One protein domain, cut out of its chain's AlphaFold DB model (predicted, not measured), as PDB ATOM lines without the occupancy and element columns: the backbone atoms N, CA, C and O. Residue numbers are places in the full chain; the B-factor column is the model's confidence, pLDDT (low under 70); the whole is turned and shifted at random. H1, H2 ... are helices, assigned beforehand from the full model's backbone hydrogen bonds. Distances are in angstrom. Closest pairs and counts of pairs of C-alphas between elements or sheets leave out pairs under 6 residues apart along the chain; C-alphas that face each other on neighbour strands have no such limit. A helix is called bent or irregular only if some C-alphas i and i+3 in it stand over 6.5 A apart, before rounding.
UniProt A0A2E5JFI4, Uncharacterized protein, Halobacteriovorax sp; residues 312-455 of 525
ATOM      1  N   SER A 312     128.924 114.833 110.918       90.88
ATOM      2  CA  SER A 312     128.252 114.438 109.670       90.88
ATOM      3  C   SER A 312     126.774 114.836 109.647       90.88
ATOM      4  O   SER A 312     126.330 115.474 108.690       90.88
ATOM      5  N   ILE A 313     125.995 114.519 110.692       91.12
ATOM      6  CA  ILE A 313     124.571 114.889 110.700       91.12
ATOM      7  C   ILE A 313     124.390 116.413 110.729       91.12
ATOM      8  O   ILE A 313     123.560 116.946 109.991       91.12
ATOM      9  N   SER A 314     125.206 117.118 111.519       89.88
ATOM     10  CA  SER A 314     125.180 118.579 111.604       89.88
ATOM     11  C   SER A 314     125.566 119.223 110.272       89.88
ATOM     12  O   SER A 314     124.871 120.125 109.804       89.88
ATOM     13  N   PHE A 315     126.603 118.707 109.604       89.75
ATOM     14  CA  PHE A 315     127.020 119.147 108.276       89.75
ATOM     15  C   PHE A 315     125.882 119.021 107.258       89.75
ATOM     16  O   PHE A 315     125.485 120.028 106.675       89.75
ATOM     17  N   TYR A 316     125.300 117.831 107.069       91.31
ATOM     18  CA  TYR A 316     124.269 117.648 106.039       91.31
ATOM     19  C   TYR A 316     122.973 118.416 106.349       91.31
ATOM     20  O   TYR A 316     122.339 118.922 105.422       91.31
ATOM     21  N   LEU A 317     122.600 118.579 107.626       91.00
ATOM     22  CA  LEU A 317     121.473 119.434 108.021       91.00
ATOM     23  C   LEU A 317     121.745 120.918 107.735       91.00
ATOM     24  O   LEU A 317     120.886 121.593 107.171       91.00
ATOM     25  N   GLN A 318     122.931 121.436 108.069       88.62
ATOM     26  CA  GLN A 318     123.283 122.836 107.808       88.62
ATOM     27  C   GLN A 318     123.455 123.126 106.314       88.62
ATOM     28  O   GLN A 318     122.983 124.154 105.833       88.62
ATOM     29  N   THR A 319     124.077 122.223 105.556       88.81
ATOM     30  CA  THR A 319     124.221 122.361 104.100       88.81
ATOM     31  C   THR A 319     122.854 122.336 103.401       88.81
ATOM     32  O   THR A 319     122.655 123.091 102.454       88.81
ATOM     33  N   PHE A 320     121.877 121.571 103.909       92.69
ATOM     34  CA  PHE A 320     120.497 121.582 103.401       92.69
ATOM     35  C   PHE A 320     119.683 122.825 103.813       92.69
ATOM     36  O   PHE A 320     118.923 123.365 103.014       92.69
ATOM     37  N   LEU A 321     119.801 123.286 105.063       90.25
ATOM     38  CA  LEU A 321     118.941 124.356 105.595       90.25
ATOM     39  C   LEU A 321     119.485 125.774 105.373       90.25
ATOM     40  O   LEU A 321     118.696 126.708 105.256       90.25
ATOM     41  N   VAL A 322     120.809 125.944 105.338       84.50
ATOM     42  CA  VAL A 322     121.481 127.260 105.301       84.50
ATOM     43  C   VAL A 322     122.062 127.569 103.915       84.50
ATOM     44  O   VAL A 322     122.330 128.727 103.605       84.50
ATOM     45  N   GLY A 323     122.258 126.560 103.059       75.75
ATOM     46  CA  GLY A 323     122.918 126.743 101.762       75.75
ATOM     47  C   GLY A 323     124.377 127.183 101.918       75.75
ATOM     48  O   GLY A 323     124.805 128.153 101.280       75.75
ATOM     49  N   ARG A 324     125.120 126.488 102.799       80.06
ATOM     50  CA  ARG A 324     126.582 126.623 102.960       80.06
ATOM     51  C   ARG A 324     127.277 126.575 101.594       80.06
ATOM     52  O   ARG A 324     126.767 125.985 100.647       80.06
ATOM     53  N   ASP A 325     128.449 127.191 101.487       82.38
ATOM     54  CA  ASP A 325     129.223 127.109 100.250       82.38
ATOM     55  C   ASP A 325     129.695 125.675  99.981       82.38
ATOM     56  O   ASP A 325     130.117 124.950 100.888       82.38
ATOM     57  N   HIS A 326     129.582 125.278  98.714       85.19
ATOM     58  CA  HIS A 326     129.823 123.914  98.277       85.19
ATOM     59  C   HIS A 326     131.219 123.728  97.678       85.19
ATOM     60  O   HIS A 326     131.750 124.614  96.996       85.19
ATOM     61  N   PHE A 327     131.806 122.561  97.947       85.56
ATOM     62  CA  PHE A 327     133.168 122.189  97.569       85.56
ATOM     63  C   PHE A 327     133.220 120.704  97.212       85.56
ATOM     64  O   PHE A 327     132.477 119.902  97.769       85.56
ATOM     65  N   LEU A 328     134.132 120.330  96.313       82.50
ATOM     66  CA  LEU A 328     134.306 118.937  95.897       82.50
ATOM     67  C   LEU A 328     135.039 118.126  96.983       82.50
ATOM     68  O   LEU A 328     134.754 116.950  97.182       82.50
ATOM     69  N   PHE A 329     135.950 118.774  97.722       84.25
ATOM     70  CA  PHE A 329     136.672 118.180  98.849       84.25
ATOM     71  C   PHE A 329     136.658 119.101 100.069       84.25
ATOM     72  O   PHE A 329     137.546 119.939 100.258       84.25
ATOM     73  N   TYR A 330     135.646 118.920 100.918       85.75
ATOM     74  CA  TYR A 330     135.518 119.634 102.188       85.75
ATOM     75  C   TYR A 330     136.750 119.443 103.097       85.75
ATOM     76  O   TYR A 330     137.343 118.359 103.100       85.75
ATOM     77  N   PRO A 331     137.140 120.465 103.887       80.69
ATOM     78  CA  PRO A 331     138.226 120.349 104.855       80.69
ATOM     79  C   PRO A 331     138.037 119.186 105.834       80.69
ATOM     80  O   PRO A 331     136.921 118.894 106.274       80.69
ATOM     81  N   LEU A 332     139.146 118.551 106.212       74.62
ATOM     82  CA  LEU A 332     139.164 117.584 107.306       74.62
ATOM     83  C   LEU A 332     138.976 118.347 108.625       74.62
ATOM     84  O   LEU A 332     139.829 119.141 109.015       74.62
ATOM     85  N   ILE A 333     137.833 118.132 109.277       70.25
ATOM     86  CA  ILE A 333     137.513 118.729 110.581       70.25
ATOM     87  C   ILE A 333     138.219 117.927 111.677       70.25
ATOM     88  O   ILE A 333     138.055 116.708 111.729       70.25
ATOM     89  N   ASP A 334     138.940 118.609 112.568       68.31
ATOM     90  CA  ASP A 334     139.456 118.017 113.806       68.31
ATOM     91  C   ASP A 334     138.276 117.526 114.676       68.31
ATOM     92  O   ASP A 334     137.432 118.346 115.059       68.31
ATOM     93  N   PRO A 335     138.174 116.219 114.996       62.50
ATOM     94  CA  PRO A 335     137.104 115.684 115.839       62.50
ATOM     95  C   PRO A 335     137.014 116.338 117.226       62.50
ATOM     96  O   PRO A 335     135.915 116.418 117.779       62.50
ATOM     97  N   LEU A 336     138.122 116.861 117.760       64.94
ATOM     98  CA  LEU A 336     138.234 117.404 119.118       64.94
ATOM     99  C   LEU A 336     137.936 118.913 119.223       64.94
ATOM    100  O   LEU A 336     137.914 119.452 120.330       64.94
ATOM    101  N   ALA A 337     137.679 119.605 118.109       68.94
ATOM    102  CA  ALA A 337     137.391 121.040 118.113       68.94
ATOM    103  C   ALA A 337     136.127 121.400 118.928       68.94
ATOM    104  O   ALA A 337     135.092 120.743 118.819       68.94
ATOM    105  N   LEU A 338     136.181 122.505 119.685       63.12
ATOM    106  CA  LEU A 338     135.077 123.013 120.527       63.12
ATOM    107  C   LEU A 338     133.756 123.229 119.762       63.12
ATOM    108  O   LEU A 338     132.679 123.015 120.322       63.12
ATOM    109  N   GLU A 339     133.822 123.576 118.474       65.50
ATOM    110  CA  GLU A 339     132.654 123.702 117.584       65.50
ATOM    111  C   GLU A 339     131.821 122.406 117.502       65.50
ATOM    112  O   GLU A 339     130.604 122.442 117.301       65.50
ATOM    113  N   ASN A 340     132.447 121.248 117.730       74.06
ATOM    114  CA  ASN A 340     131.796 119.944 117.657       74.06
ATOM    115  C   ASN A 340     130.893 119.645 118.864       74.06
ATOM    116  O   ASN A 340     130.065 118.738 118.784       74.06
ATOM    117  N   ILE A 341     130.972 120.416 119.958       80.38
ATOM    118  CA  ILE A 341     130.059 120.255 121.104       80.38
ATOM    119  C   ILE A 341     128.614 120.562 120.682       80.38
ATOM    120  O   ILE A 341     127.701 119.808 121.020       80.38
ATOM    121  N   TYR A 342     128.398 121.603 119.869       84.75
ATOM    122  CA  TYR A 342     127.079 121.889 119.291       84.75
ATOM    123  C   TYR A 342     126.590 120.739 118.396       84.75
ATOM    124  O   TYR A 342     125.442 120.307 118.507       84.75
ATOM    125  N   ASN A 343     127.476 120.196 117.555       88.69
ATOM    126  CA  ASN A 343     127.163 119.066 116.677       88.69
ATOM    127  C   ASN A 343     126.749 117.826 117.490       88.69
ATOM    128  O   ASN A 343     125.809 117.123 117.118       88.69
ATOM    129  N   LEU A 344     127.412 117.582 118.625       88.81
ATOM    130  CA  LEU A 344     127.124 116.472 119.531       88.81
ATOM    131  C   LEU A 344     125.780 116.647 120.258       88.81
ATOM    132  O   LEU A 344     125.009 115.692 120.344       88.81
ATOM    133  N   LEU A 345     125.452 117.863 120.707       89.75
ATOM    134  CA  LEU A 345     124.130 118.185 121.264       89.75
ATOM    135  C   LEU A 345     123.017 118.002 120.221       89.75
ATOM    136  O   LEU A 345     121.987 117.397 120.521       89.75
ATOM    137  N   LEU A 346     123.233 118.461 118.983       89.50
ATOM    138  CA  LEU A 346     122.293 118.278 117.872       89.50
ATOM    139  C   LEU A 346     122.094 116.792 117.529       89.50
ATOM    140  O   LEU A 346     120.964 116.360 117.292       89.50
ATOM    141  N   PHE A 347     123.164 115.994 117.557       91.25
ATOM    142  CA  PHE A 347     123.105 114.545 117.364       91.25
ATOM    143  C   PHE A 347     122.334 113.837 118.482       91.25
ATOM    144  O   PHE A 347     121.430 113.055 118.189       91.25
ATOM    145  N   PHE A 348     122.612 114.134 119.755       92.50
ATOM    146  CA  PHE A 348     121.856 113.542 120.863       92.50
ATOM    147  C   PHE A 348     120.382 113.966 120.856       92.50
ATOM    148  O   PHE A 348     119.517 113.126 121.111       92.50
ATOM    149  N   LEU A 349     120.066 115.214 120.490       91.88
ATOM    150  CA  LEU A 349     118.687 115.672 120.296       91.88
ATOM    151  C   LEU A 349     117.988 114.896 119.168       91.88
ATOM    152  O   LEU A 349     116.865 114.425 119.351       91.88
ATOM    153  N   PHE A 350     118.658 114.711 118.026       90.19
ATOM    154  CA  PHE A 350     118.144 113.934 116.897       90.19
ATOM    155  C   PHE A 350     117.884 112.466 117.271       90.19
ATOM    156  O   PHE A 350     116.793 111.950 117.018       90.19
ATOM    157  N   ILE A 351     118.851 111.805 117.914       91.50
ATOM    158  CA  ILE A 351     118.714 110.415 118.368       91.50
ATOM    159  C   ILE A 351     117.590 110.293 119.405       91.50
ATOM    160  O   ILE A 351     116.754 109.401 119.282       91.50
ATOM    161  N   THR A 352     117.499 111.215 120.367       91.50
ATOM    162  CA  THR A 352     116.431 111.219 121.383       91.50
ATOM    163  C   THR A 352     115.050 111.398 120.747       91.50
ATOM    164  O   THR A 352     114.130 110.650 121.070       91.50
ATOM    165  N   ALA A 353     114.900 112.318 119.787       89.62
ATOM    166  CA  ALA A 353     113.646 112.503 119.056       89.62
ATOM    167  C   ALA A 353     113.265 111.258 118.228       89.62
ATOM    168  O   ALA A 353     112.101 110.855 118.211       89.62
ATOM    169  N   TYR A 354     114.241 110.609 117.586       91.25
ATOM    170  CA  TYR A 354     114.011 109.385 116.814       91.25
ATOM    171  C   TYR A 354     113.637 108.186 117.704       91.25
ATOM    172  O   TYR A 354     112.721 107.434 117.370       91.25
ATOM    173  N   LEU A 355     114.280 108.038 118.868       90.69
ATOM    174  CA  LEU A 355     113.935 107.027 119.874       90.69
ATOM    175  C   LEU A 355     112.549 107.275 120.490       90.69
ATOM    176  O   LEU A 355     111.785 106.330 120.671       90.69
ATOM    177  N   PHE A 356     112.177 108.534 120.738       88.06
ATOM    178  CA  PHE A 356     110.829 108.894 121.182       88.06
ATOM    179  C   PHE A 356     109.766 108.524 120.131       88.06
ATOM    180  O   PHE A 356     108.736 107.940 120.466       88.06
ATOM    181  N   PHE A 357     110.034 108.766 118.843       87.38
ATOM    182  CA  PHE A 357     109.148 108.332 117.757       87.38
ATOM    183  C   PHE A 357     109.070 106.801 117.600       87.38
ATOM    184  O   PHE A 357     108.031 106.295 117.179       87.38
ATOM    185  N   LEU A 358     110.127 106.063 117.958       87.06
ATOM    186  CA  LEU A 358     110.126 104.595 118.025       87.06
ATOM    187  C   LEU A 358     109.333 104.037 119.222       87.06
ATOM    188  O   LEU A 358     108.922 102.878 119.181       87.06
ATOM    189  N   ALA A 359     109.104 104.827 120.274       86.56
ATOM    190  CA  ALA A 359     108.309 104.406 121.426       86.56
ATOM    191  C   ALA A 359     106.790 104.465 121.153       86.56
ATOM    192  O   ALA A 359     106.050 103.586 121.603       86.56
ATOM    193  N   ASP A 360     106.309 105.457 120.391       86.62
ATOM    194  CA  ASP A 360     104.880 105.589 120.070       86.62
ATOM    195  C   ASP A 360     104.485 104.850 118.775       86.62
ATOM    196  O   ASP A 360     104.734 105.289 117.648       86.62
ATOM    197  N   LYS A 361     103.737 103.755 118.945       81.69
ATOM    198  CA  LYS A 361     103.139 102.959 117.859       81.69
ATOM    199  C   LYS A 361     102.251 103.773 116.905       81.69
ATOM    200  O   LYS A 361     102.112 103.372 115.750       81.69
ATOM    201  N   LYS A 362     101.657 104.892 117.343       83.50
ATOM    202  CA  LYS A 362     100.901 105.812 116.474       83.50
ATOM    203  C   LYS A 362     101.840 106.621 115.580       83.50
ATOM    204  O   LYS A 362     101.568 106.763 114.389       83.50
ATOM    205  N   VAL A 363     102.960 107.107 116.124       83.81
ATOM    206  CA  VAL A 363     103.960 107.881 115.371       83.81
ATOM    207  C   VAL A 363     104.642 107.019 114.309       83.81
ATOM    208  O   VAL A 363     104.788 107.485 113.179       83.81
ATOM    209  N   ILE A 364     104.951 105.749 114.605       84.94
ATOM    210  CA  ILE A 364     105.548 104.799 113.644       84.94
ATOM    211  C   ILE A 364     104.736 104.680 112.339       84.94
ATOM    212  O   ILE A 364     105.306 104.522 111.259       84.94
ATOM    213  N   GLN A 365     103.405 104.783 112.404       84.00
ATOM    214  CA  GLN A 365     102.533 104.677 111.225       84.00
ATOM    215  C   GLN A 365     102.491 105.964 110.374       84.00
ATOM    216  O   GLN A 365     101.974 105.955 109.250       84.00
ATOM    217  N   THR A 366     103.038 107.076 110.878       89.31
ATOM    218  CA  THR A 366     103.022 108.369 110.187       89.31
ATOM    219  C   THR A 366     103.999 108.417 109.014       89.31
ATOM    220  O   THR A 366     105.084 107.834 109.017       89.31
ATOM    221  N   ASN A 367     103.647 109.213 108.005       92.00
ATOM    222  CA  ASN A 367     104.558 109.492 106.899       92.00
ATOM    223  C   ASN A 367     105.781 110.324 107.333       92.00
ATOM    224  O   ASN A 367     106.794 110.286 106.646       92.00
ATOM    225  N   SER A 368     105.720 111.061 108.447       90.88
ATOM    226  CA  SER A 368     106.866 111.818 108.970       90.88
ATOM    227  C   SER A 368     107.909 110.886 109.598       90.88
ATOM    228  O   SER A 368     109.096 111.053 109.329       90.88
ATOM    229  N   PHE A 369     107.482 109.843 110.323       93.31
ATOM    230  CA  PHE A 369     108.390 108.793 110.797       93.31
ATOM    231  C   PHE A 369     109.030 108.018 109.638       93.31
ATOM    232  O   PHE A 369     110.243 107.837 109.626       93.31
ATOM    233  N   LEU A 370     108.253 107.670 108.603       95.81
ATOM    234  CA  LEU A 370     108.783 107.059 107.375       95.81
ATOM    235  C   LEU A 370     109.914 107.898 106.743       95.81
ATOM    236  O   LEU A 370     110.907 107.334 106.288       95.81
ATOM    237  N   MET A 371     109.788 109.231 106.735       96.38
ATOM    238  CA  MET A 371     110.837 110.128 106.226       96.38
ATOM    239  C   MET A 371     112.032 110.233 107.178       96.38
ATOM    240  O   MET A 371     113.166 110.218 106.710       96.38
ATOM    241  N   ALA A 372     111.813 110.274 108.496       94.75
ATOM    242  CA  ALA A 372     112.902 110.241 109.472       94.75
ATOM    243  C   ALA A 372     113.729 108.946 109.351       94.75
ATOM    244  O   ALA A 372     114.955 109.003 109.270       94.75
ATOM    245  N   THR A 373     113.078 107.783 109.229       96.00
ATOM    246  CA  THR A 373     113.770 106.508 108.993       96.00
ATOM    247  C   THR A 373     114.461 106.478 107.626       96.00
ATOM    248  O   THR A 373     115.579 105.976 107.540       96.00
ATOM    249  N   LEU A 374     113.860 107.044 106.568       96.75
ATOM    250  CA  LEU A 374     114.508 107.173 105.252       96.75
ATOM    251  C   LEU A 374     115.775 108.032 105.327       96.75
ATOM    252  O   LEU A 374     116.782 107.661 104.727       96.75
ATOM    253  N   PHE A 375     115.753 109.121 106.099       95.94
ATOM    254  CA  PHE A 375     116.935 109.944 106.343       95.94
ATOM    255  C   PHE A 375     118.018 109.150 107.078       95.94
ATOM    256  O   PHE A 375     119.135 109.082 106.578       95.94
ATOM    257  N   VAL A 376     117.690 108.465 108.183       94.94
ATOM    258  CA  VAL A 376     118.643 107.598 108.909       94.94
ATOM    259  C   VAL A 376     119.255 106.540 107.981       94.94
ATOM    260  O   VAL A 376     120.472 106.375 107.960       94.94
ATOM    261  N   CYS A 377     118.441 105.857 107.174       95.12
ATOM    262  CA  CYS A 377     118.911 104.809 106.264       95.12
ATOM    263  C   CYS A 377     119.822 105.343 105.147       95.12
ATOM    264  O   CYS A 377     120.791 104.680 104.788       95.12
ATOM    265  N   ALA A 378     119.530 106.529 104.604       94.56
ATOM    266  CA  ALA A 378     120.353 107.169 103.578       94.56
ATOM    267  C   ALA A 378     121.638 107.798 104.152       94.56
ATOM    268  O   ALA A 378     122.667 107.818 103.481       94.56
ATOM    269  N   TRP A 379     121.588 108.280 105.397       93.94
ATOM    270  CA  TRP A 379     122.707 108.919 106.087       93.94
ATOM    271  C   TRP A 379     123.698 107.915 106.692       93.94
ATOM    272  O   TRP A 379     124.896 108.184 106.697       93.94
ATOM    273  N   LEU A 380     123.249 106.740 107.153       92.81
ATOM    274  CA  LEU A 380     124.108 105.725 107.786       92.81
ATOM    275  C   LEU A 380     125.408 105.403 107.010       92.81
ATOM    276  O   LEU A 380     126.463 105.404 107.652       92.81
ATOM    277  N   PRO A 381     125.409 105.205 105.673       89.31
ATOM    278  CA  PRO A 381     126.635 105.005 104.887       89.31
ATOM    279  C   PRO A 381     127.646 106.165 104.947       89.31
ATOM    280  O   PRO A 381     128.838 105.932 104.782       89.31
ATOM    281  N   ILE A 382     127.193 107.398 105.196       90.19
ATOM    282  CA  ILE A 382     128.008 108.632 105.222       90.19
ATOM    283  C   ILE A 382     128.060 109.309 106.597       90.19
ATOM    284  O   ILE A 382     128.552 110.428 106.745       90.19
ATOM    285  N   SER A 383     127.610 108.598 107.625       90.56
ATOM    286  CA  SER A 383     127.727 108.981 109.033       90.56
ATOM    287  C   SER A 383     129.167 108.919 109.564       90.56
ATOM    288  O   SER A 383     129.429 109.351 110.679       90.56
ATOM    289  N   GLY A 384     130.104 108.337 108.807       86.44
ATOM    290  CA  GLY A 384     131.473 108.073 109.257       86.44
ATOM    291  C   GLY A 384     131.611 106.872 110.203       86.44
ATOM    292  O   GLY A 384     132.736 106.517 110.563       86.44
ATOM    293  N   ILE A 385     130.509 106.196 110.576       88.12
ATOM    294  CA  ILE A 385     130.564 104.953 111.365       88.12
ATOM    295  C   ILE A 385     131.305 103.853 110.587       88.12
ATOM    296  O   ILE A 385     132.273 103.271 111.081       88.12
ATOM    297  N   PHE A 386     130.950 103.673 109.314       83.50
ATOM    298  CA  PHE A 386     131.681 102.870 108.337       83.50
ATOM    299  C   PHE A 386     132.705 103.745 107.609       83.50
ATOM    300  O   PHE A 386     132.477 104.938 107.415       83.50
ATOM    301  N   TYR A 387     133.829 103.157 107.198       81.88
ATOM    302  CA  TYR A 387     134.763 103.816 106.287       81.88
ATOM    303  C   TYR A 387     134.299 103.614 104.839       81.88
ATOM    304  O   TYR A 387     133.986 102.492 104.439       81.88
ATOM    305  N   VAL A 388     134.282 104.692 104.057       80.44
ATOM    306  CA  VAL A 388     133.990 104.686 102.616       80.44
ATOM    307  C   VAL A 388     135.177 105.345 101.903       80.44
ATOM    308  O   VAL A 388     135.642 106.365 102.405       80.44
ATOM    309  N   PRO A 389     135.684 104.841 100.757       78.81
ATOM    310  CA  PRO A 389     136.959 105.300 100.186       78.81
ATOM    311  C   PRO A 389     137.127 106.817  99.975       78.81
ATOM    312  O   PRO A 389     138.241 107.316 100.117       78.81
ATOM    313  N   PHE A 390     136.050 107.576  99.717       79.81
ATOM    314  CA  PHE A 390     136.129 109.044  99.601       79.81
ATOM    315  C   PHE A 390     136.619 109.729 100.893       79.81
ATOM    316  O   PHE A 390     137.201 110.812 100.835       79.81
ATOM    317  N   MET A 391     136.455 109.074 102.049       81.62
ATOM    318  CA  MET A 391     136.914 109.549 103.357       81.62
ATOM    319  C   MET A 391     138.448 109.581 103.490       81.62
ATOM    320  O   MET A 391     138.942 110.148 104.458       81.62
ATOM    321  N   LYS A 392     139.211 109.067 102.504       77.50
ATOM    322  CA  LYS A 392     140.650 109.372 102.333       77.50
ATOM    323  C   LYS A 392     140.894 110.867 102.048       77.50
ATOM    324  O   LYS A 392     141.977 111.364 102.336       77.50
ATOM    325  N   PHE A 393     139.916 111.574 101.468       75.44
ATOM    326  CA  PHE A 393     140.105 112.906 100.873       75.44
ATOM    327  C   PHE A 393     139.229 114.014 101.481       75.44
ATOM    328  O   PHE A 393     139.639 115.174 101.473       75.44
ATOM    329  N   ALA A 394     138.035 113.679 101.986       82.88
ATOM    330  CA  ALA A 394     137.138 114.594 102.699       82.88
ATOM    331  C   ALA A 394     136.160 113.812 103.594       82.88
ATOM    332  O   ALA A 394     135.691 112.744 103.210       82.88
ATOM    333  N   HIS A 395     135.793 114.346 104.764       81.44
ATOM    334  CA  HIS A 395     134.830 113.682 105.662       81.44
ATOM    335  C   HIS A 395     133.393 113.639 105.099       81.44
ATOM    336  O   HIS A 395     132.608 112.772 105.485       81.44
ATOM    337  N   TYR A 396     133.053 114.546 104.175       87.62
ATOM    338  CA  TYR A 396     131.717 114.698 103.585       87.62
ATOM    339  C   TYR A 396     131.808 114.879 102.065       87.62
ATOM    340  O   TYR A 396     132.830 115.342 101.558       87.62
ATOM    341  N   SER A 397     130.738 114.528 101.349       87.88
ATOM    342  CA  SER A 397     130.609 114.707  99.896       87.88
ATOM    343  C   SER A 397     129.125 114.761  99.513       87.88
ATOM    344  O   SER A 397     128.323 113.936  99.967       87.88
ATOM    345  N   ASP A 398     128.742 115.743  98.695       90.19
ATOM    346  CA  ASP A 398     127.339 116.061  98.412       90.19
ATOM    347  C   ASP A 398     126.657 114.970  97.581       90.19
ATOM    348  O   ASP A 398     125.485 114.655  97.803       90.19
ATOM    349  N   HIS A 399     127.396 114.319  96.678       89.25
ATOM    350  CA  HIS A 399     126.856 113.272  95.815       89.25
ATOM    351  C   HIS A 399     126.391 112.017  96.569       89.25
ATOM    352  O   HIS A 399     125.673 111.190  96.007       89.25
ATOM    353  N   TRP A 400     126.752 111.851  97.844       88.56
ATOM    354  CA  TRP A 400     126.153 110.820  98.698       88.56
ATOM    355  C   TRP A 400     124.876 111.301  99.401       88.56
ATOM    356  O   TRP A 400     123.973 110.501  99.652       88.56
ATOM    357  N   ALA A 401     124.753 112.603  99.663       92.19
ATOM    358  CA  ALA A 401     123.577 113.211 100.285       92.19
ATOM    359  C   ALA A 401     122.360 113.320  99.344       92.19
ATOM    360  O   ALA A 401     121.269 113.671  99.800       92.19
ATOM    361  N   TYR A 402     122.503 112.965  98.061       96.50
ATOM    362  CA  TYR A 402     121.428 112.978  97.062       96.50
ATOM    363  C   TYR A 402     120.149 112.268  97.553       96.50
ATOM    364  O   TYR A 402     119.060 112.836  97.474       96.50
ATOM    365  N   LEU A 403     120.253 111.079  98.167       95.25
ATOM    366  CA  LEU A 403     119.085 110.389  98.748       95.25
ATOM    367  C   LEU A 403     118.640 110.991 100.095       95.25
ATOM    368  O   LEU A 403     117.443 111.020 100.372       95.25
ATOM    369  N   CYS A 404     119.561 111.523 100.906       95.12
ATOM    370  CA  CYS A 404     119.255 112.208 102.172       95.12
ATOM    371  C   CYS A 404     118.424 113.484 101.966       95.12
ATOM    372  O   CYS A 404     117.581 113.823 102.796       95.12
ATOM    373  N   SER A 405     118.621 114.175 100.841       96.00
ATOM    374  CA  SER A 405     117.896 115.401 100.492       96.00
ATOM    375  C   SER A 405     116.386 115.186 100.284       96.00
ATOM    376  O   SER A 405     115.601 116.115 100.487       96.00
ATOM    377  N   ILE A 406     115.952 113.965  99.938       97.38
ATOM    378  CA  ILE A 406     114.539 113.616  99.732       97.38
ATOM    379  C   ILE A 406     113.716 113.769 101.026       97.38
ATOM    380  O   ILE A 406     112.801 114.598 101.046       97.38
ATOM    381  N   PRO A 407     113.998 113.033 102.121       97.25
ATOM    382  CA  PRO A 407     113.256 113.182 103.367       97.25
ATOM    383  C   PRO A 407     113.422 114.571 103.989       97.25
ATOM    384  O   PRO A 407     112.449 115.080 104.539       97.25
ATOM    385  N   LEU A 408     114.580 115.232 103.847       96.56
ATOM    386  CA  LEU A 408     114.757 116.618 104.304       96.56
ATOM    387  C   LEU A 408     113.823 117.592 103.564       96.56
ATOM    388  O   LEU A 408     113.145 118.397 104.206       96.56
ATOM    389  N   SER A 409     113.681 117.456 102.240       97.25
ATOM    390  CA  SER A 409     112.742 118.258 101.438       97.25
ATOM    391  C   SER A 409     111.285 118.037 101.852       97.25
ATOM    392  O   SER A 409     110.484 118.973 101.877       97.25
ATOM    393  N   VAL A 410     110.928 116.800 102.207       97.38
ATOM    394  CA  VAL A 410     109.584 116.464 102.694       97.38
ATOM    395  C   VAL A 410     109.339 117.044 104.088       97.38
ATOM    396  O   VAL A 410     108.305 117.673 104.309       97.38
ATOM    397  N   LEU A 411     110.282 116.867 105.017       95.19
ATOM    398  CA  LEU A 411     110.161 117.323 106.402       95.19
ATOM    399  C   LEU A 411     110.140 118.857 106.505       95.19
ATOM    400  O   LEU A 411     109.305 119.386 107.237       95.19
ATOM    401  N   LEU A 412     110.952 119.582 105.725       95.12
ATOM    402  CA  LEU A 412     110.944 121.050 105.720       95.12
ATOM    403  C   LEU A 412     109.598 121.617 105.237       95.12
ATOM    404  O   LEU A 412     109.002 122.462 105.905       95.12
ATOM    405  N   ILE A 413     109.060 121.114 104.122       95.88
ATOM    406  CA  ILE A 413     107.757 121.564 103.601       95.88
ATOM    407  C   ILE A 413     106.599 121.129 104.522       95.88
ATOM    408  O   ILE A 413     105.608 121.856 104.651       95.88
ATOM    409  N   GLN A 414     106.713 119.983 105.213       94.38
ATOM    410  CA  GLN A 414     105.769 119.592 106.270       94.38
ATOM    411  C   GLN A 414     105.815 120.561 107.462       94.38
ATOM    412  O   GLN A 414     104.751 120.999 107.905       94.38
ATOM    413  N   ALA A 415     107.003 120.942 107.939       93.50
ATOM    414  CA  ALA A 415     107.182 121.899 109.032       93.50
ATOM    415  C   ALA A 415     106.633 123.290 108.673       93.50
ATOM    416  O   ALA A 415     105.840 123.851 109.430       93.50
ATOM    417  N   ILE A 416     106.946 123.803 107.477       94.31
ATOM    418  CA  ILE A 416     106.394 125.061 106.952       94.31
ATOM    419  C   ILE A 416     104.858 125.008 106.920       94.31
ATOM    420  O   ILE A 416     104.192 125.908 107.435       94.31
ATOM    421  N   ASN A 417     104.263 123.932 106.390       93.56
ATOM    422  CA  ASN A 417     102.807 123.789 106.393       93.56
ATOM    423  C   ASN A 417     102.221 123.671 107.814       93.56
ATOM    424  O   ASN A 417     101.135 124.197 108.052       93.56
ATOM    425  N   HIS A 418     102.914 123.005 108.744       92.88
ATOM    426  CA  HIS A 418     102.492 122.905 110.142       92.88
ATOM    427  C   HIS A 418     102.446 124.288 110.806       92.88
ATOM    428  O   HIS A 418     101.420 124.635 111.392       92.88
ATOM    429  N   LEU A 419     103.485 125.114 110.639       93.94
ATOM    430  CA  LEU A 419     103.528 126.497 111.136       93.94
ATOM    431  C   LEU A 419     102.397 127.351 110.532       93.94
ATOM    432  O   LEU A 419     101.656 128.004 111.269       93.94
ATOM    433  N   ILE A 420     102.185 127.260 109.213       93.19
ATOM    434  CA  ILE A 420     101.073 127.921 108.502       93.19
ATOM    435  C   ILE A 420      99.710 127.563 109.121       93.19
ATOM    436  O   ILE A 420      98.855 128.438 109.270       93.19
ATOM    437  N   THR A 421      99.494 126.302 109.514       92.06
ATOM    438  CA  THR A 421      98.271 125.898 110.229       92.06
ATOM    439  C   THR A 421      98.257 126.331 111.701       92.06
ATOM    440  O   THR A 421      97.230 126.806 112.175       92.06
ATOM    441  N   ARG A 422      99.386 126.245 112.418       93.81
ATOM    442  CA  ARG A 422      99.499 126.517 113.864       93.81
ATOM    443  C   ARG A 422      99.227 127.976 114.238       93.81
ATOM    444  O   ARG A 422      98.722 128.225 115.333       93.81
ATOM    445  N   PHE A 423      99.531 128.920 113.345       93.00
ATOM    446  CA  PHE A 423      99.247 130.355 113.512       93.00
ATOM    447  C   PHE A 423      97.981 130.832 112.766       93.00
ATOM    448  O   PHE A 423      97.681 132.033 112.736       93.00
ATOM    449  N   ASN A 424      97.235 129.885 112.181       91.19
ATOM    450  CA  ASN A 424      96.075 130.091 111.311       91.19
ATOM    451  C   ASN A 424      96.321 131.107 110.175       91.19
ATOM    452  O   ASN A 424      95.487 131.963 109.881       91.19
ATOM    453  N   LEU A 425      97.489 131.023 109.527       89.62
ATOM    454  CA  LEU A 425      97.868 131.945 108.450       89.62
ATOM    455  C   LEU A 425      96.978 131.785 107.209       89.62
ATOM    456  O   LEU A 425      96.782 132.744 106.470       89.62
ATOM    457  N   ARG A 426      96.365 130.607 107.022       87.75
ATOM    458  CA  ARG A 426      95.425 130.329 105.918       87.75
ATOM    459  C   ARG A 426      94.174 131.212 105.925       87.75
ATOM    460  O   ARG A 426      93.607 131.415 104.860       87.75
ATOM    461  N   ASN A 427      93.794 131.754 107.082       87.75
ATOM    462  CA  ASN A 427      92.656 132.667 107.219       87.75
ATOM    463  C   ASN A 427      93.089 134.147 107.281       87.75
ATOM    464  O   ASN A 427      92.233 135.024 107.324       87.75
ATOM    465  N   LYS A 428      94.399 134.429 107.334       87.62
ATOM    466  CA  LYS A 428      94.976 135.779 107.511       87.62
ATOM    467  C   LYS A 428      95.743 136.289 106.289       87.62
ATOM    468  O   LYS A 428      96.060 137.469 106.221       87.62
ATOM    469  N   MET A 429      96.111 135.399 105.368       90.56
ATOM    470  CA  MET A 429      97.000 135.676 104.239       90.56
ATOM    471  C   MET A 429      96.384 135.135 102.951       90.56
ATOM    472  O   MET A 429      95.724 134.094 102.965       90.56
ATOM    473  N   SER A 430      96.626 135.806 101.824       88.94
ATOM    474  CA  SER A 430      96.112 135.346 100.531       88.94
ATOM    475  C   SER A 430      96.791 134.048 100.069       88.94
ATOM    476  O   SER A 430      97.912 133.716 100.470       88.94
ATOM    477  N   SER A 431      96.127 133.322  99.168       86.62
ATOM    478  CA  SER A 431      96.676 132.124  98.517       86.62
ATOM    479  C   SER A 431      98.025 132.389  97.834       86.62
ATOM    480  O   SER A 431      98.912 131.540  97.901       86.62
ATOM    481  N   LEU A 432      98.204 133.587  97.260       86.88
ATOM    482  CA  LEU A 432      99.465 134.058  96.683       86.88
ATOM    483  C   LEU A 432     100.587 134.085  97.730       86.88
ATOM    484  O   LEU A 432     101.636 133.486  97.513       86.88
ATOM    485  N   MET A 433     100.362 134.722  98.885       87.94
ATOM    486  CA  MET A 433     101.374 134.822  99.947       87.94
ATOM    487  C   MET A 433     101.749 133.442 100.504       87.94
ATOM    488  O   MET A 433     102.919 133.165 100.749       87.94
ATOM    489  N   ILE A 434     100.770 132.545 100.645       87.31
ATOM    490  CA  ILE A 434     101.003 131.154 101.064       87.31
ATOM    491  C   ILE A 434     101.840 130.403 100.015       87.31
ATOM    492  O   ILE A 434     102.715 129.619 100.378       87.31
ATOM    493  N   GLY A 435     101.616 130.664  98.723       88.94
ATOM    494  CA  GLY A 435     102.461 130.172  97.633       88.94
ATOM    495  C   GLY A 435     103.895 130.705  97.708       88.94
ATOM    496  O   GLY A 435     104.836 129.924  97.582       88.94
ATOM    497  N   LEU A 436     104.072 132.001  97.989       91.88
ATOM    498  CA  LEU A 436     105.388 132.632  98.142       91.88
ATOM    499  C   LEU A 436     106.198 132.040  99.307       91.88
ATOM    500  O   LEU A 436     107.398 131.830  99.148       91.88
ATOM    501  N   ILE A 437     105.560 131.677 100.429       93.19
ATOM    502  CA  ILE A 437     106.233 130.996 101.553       93.19
ATOM    503  C   ILE A 437     106.829 129.641 101.121       93.19
ATOM    504  O   ILE A 437     107.930 129.294 101.543       93.19
ATOM    505  N   PHE A 438     106.146 128.878 100.257       93.00
ATOM    506  CA  PHE A 438     106.711 127.639  99.701       93.00
ATOM    507  C   PHE A 438     107.723 127.895  98.574       93.00
ATOM    508  O   PHE A 438     108.654 127.110  98.413       93.00
ATOM    509  N   ALA A 439     107.563 128.974  97.802       92.81
ATOM    510  CA  ALA A 439     108.466 129.320  96.708       92.81
ATOM    511  C   ALA A 439     109.826 129.846  97.199       92.81
ATOM    512  O   ALA A 439     110.845 129.494  96.617       92.81
ATOM    513  N   MET A 440     109.867 130.635  98.279       93.62
ATOM    514  CA  MET A 440     111.091 131.254  98.811       93.62
ATOM    515  C   MET A 440     112.275 130.275  98.996       93.62
ATOM    516  O   MET A 440     113.326 130.532  98.402       93.62
ATOM    517  N   PRO A 441     112.154 129.145  99.729       93.69
ATOM    518  CA  PRO A 441     113.264 128.197  99.878       93.69
ATOM    519  C   PRO A 441     113.626 127.479  98.569       93.69
ATOM    520  O   PRO A 441     114.770 127.065  98.402       93.69
ATOM    521  N   ILE A 442     112.684 127.343  97.628       94.81
ATOM    522  CA  ILE A 442     112.931 126.729  96.316       94.81
ATOM    523  C   ILE A 442     113.728 127.697  95.430       94.81
ATOM    524  O   ILE A 442     114.719 127.293  94.832       94.81
ATOM    525  N   SER A 443     113.351 128.977  95.388       93.62
ATOM    526  CA  SER A 443     114.052 130.018  94.625       93.62
ATOM    527  C   SER A 443     115.463 130.286  95.159       93.62
ATOM    528  O   SER A 443     116.391 130.434  94.369       93.62
ATOM    529  N   PHE A 444     115.650 130.293  96.484       93.62
ATOM    530  CA  PHE A 444     116.976 130.405  97.104       93.62
ATOM    531  C   PHE A 444     117.897 129.249  96.684       93.62
ATOM    532  O   PHE A 444     119.004 129.475  96.191       93.62
ATOM    533  N   ASN A 445     117.414 128.009  96.808       94.19
ATOM    534  CA  ASN A 445     118.189 126.830  96.435       94.19
ATOM    535  C   ASN A 445     118.424 126.734  94.916       94.19
ATOM    536  O   ASN A 445     119.519 126.360  94.502       94.19
ATOM    537  N   LEU A 446     117.475 127.172  94.080       94.38
ATOM    538  CA  LEU A 446     117.658 127.316  92.631       94.38
ATOM    539  C   LEU A 446     118.832 128.250  92.293       94.38
ATOM    540  O   LEU A 446     119.679 127.887  91.480       94.38
ATOM    541  N   ILE A 447     118.921 129.419  92.937       92.62
ATOM    542  CA  ILE A 447     120.029 130.368  92.729       92.62
ATOM    543  C   ILE A 447     121.363 129.742  93.164       92.62
ATOM    544  O   ILE A 447     122.320 129.753  92.388       92.62
ATOM    545  N   LYS A 448     121.416 129.115  94.347       92.56
ATOM    546  CA  LYS A 448     122.605 128.383  94.826       92.56
ATOM    547  C   LYS A 448     122.998 127.219  93.903       92.56
ATOM    548  O   LYS A 448     124.184 126.985  93.696       92.56
ATOM    549  N   THR A 449     122.030 126.532  93.294       93.62
ATOM    550  CA  THR A 449     122.262 125.448  92.319       93.62
ATOM    551  C   THR A 449     122.900 125.982  91.035       93.62
ATOM    552  O   THR A 449     123.872 125.401  90.565       93.62
ATOM    553  N   ILE A 450     122.421 127.113  90.502       92.31
ATOM    554  CA  ILE A 450     123.033 127.783  89.337       92.31
ATOM    555  C   ILE A 450     124.471 128.218  89.668       92.31
ATOM    556  O   ILE A 450     125.390 127.952  88.897       92.31
ATOM    557  N   GLN A 451     124.675 128.840  90.836       90.06
ATOM    558  CA  GLN A 451     125.991 129.296  91.302       90.06
ATOM    559  C   GLN A 451     126.988 128.147  91.498       90.06
ATOM    560  O   GLN A 451     128.150 128.289  91.137       90.06
ATOM    561  N   TYR A 452     126.565 127.009  92.053       89.88
ATOM    562  CA  TYR A 452     127.459 125.863  92.227       89.88
ATOM    563  C   TYR A 452     127.682 125.116  90.902       89.88
ATOM    564  O   TYR A 452     128.805 124.713  90.605       89.88
ATOM    565  N   SER A 453     126.660 124.999  90.046       90.56
ATOM    566  CA  SER A 453     126.802 124.339  88.742       90.56
ATOM    567  C   SER A 453     127.707 125.094  87.768       90.56
ATOM    568  O   SER A 453     128.227 124.464  86.848       90.56
ATOM    569  N   SER A 454     127.932 126.402  87.944       87.94
ATOM    570  CA  SER A 454     128.914 127.139  87.140       87.94
ATOM    571  C   SER A 454     130.364 126.870  87.551       87.94
ATOM    572  O   SER A 454     131.241 126.926  86.692       87.94
ATOM    573  N   VAL A 455     130.626 126.473  88.804       86.88
ATOM    574  CA  VAL A 455     131.971 126.060  89.261       86.88
ATOM    575  C   VAL A 455     132.471 124.845  88.474       86.88
ATOM    576  O   VAL A 455     133.658 124.742  88.189       86.88
TER     577      VAL A 455
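What this domain is: This is residues 312 to 455 of the 525 residues of an uncharacterized protein of Halobacteriovorax sp (UniProt A0A2E5JFI4). Four longer helices, H2, H4, H7 and H8, run back and forth as an open zigzag round the short helix H1 near the middle, with few contacts between them. H2 and H4 make a V with H3 at its corner, while residues 334 to 339 stick out. The printed part has 144 residues and eight named helices, H1 to H8 in order, and no named strand: all helix. It is only just compact, close to loose, with a radius of gyration of the C-alphas of 17.4 A and spans of 53 by 45 by 28 A.

Where its parts are: Find C-alpha 312 at (128.252, 114.438, 109.670), where H1, residues 312 to 322, begins. Then come H2, residues 340 to 359, 28.4 A long; H3, 361 to 364; H4, 367 to 382, 23.5 A; H5, 389 to 392; H6, 398 to 401; and H7, 405 to 422, 25.3 A. H4 is irregular, only just: C-alphas 378 and 381 are 6.8 A apart. H8, residues 431 to 455, was assigned as one helix by its hydrogen bonds but is bent, with C-alphas 438 and 441 6.6 A apart; its arms H8a, 431 to 438, and H8b, 441 to 455, stand at 43 degrees. H8b ends at C-alpha 455 (131.971, 126.060, 89.261).

How they stand to each other: H1 touches H2, about perpendicular at 86 degrees; their closest C-alphas, Ser 314 and Asn 343, are 5.5 A apart. H2 and H3 only just touch, with 3 pairs of C-alphas within 8 A, and only at the corner, closest at Phe 357 and Val 363, 5.7 A. H4 touches H7 at Met 371 and Pro 407, their closest C-alphas, 4.8 A. H4 and H6 only just touch, with 3 pairs within 8 A, closest at the C-alphas of Ile 382 and Trp 400, 7.1 A. H5 touches no helix. H7 and H8a are close but not clearly touching, with the C-alphas of Ile 413 and Phe 438 closest at 7.3 A; H8b and H1 are near each other. In H1, H2 and H7 every O i to N i+4 pair is within hydrogen-bond range; in H4 10 of 12, H8a 3 of 4 and H8b 10 of 11 are, and H3, H5 and H6 are too short for such a pair.

The domain as a whole: Look to the C-alphas of Lys 392 and Asn 427 for the two farthest apart, 53.6 A. The printed part has no cut, and the link from H1 to H2, 17 residues, is long. Residues 334 to 339 in it have pLDDT under 70; the mean of the printed part is 88.4.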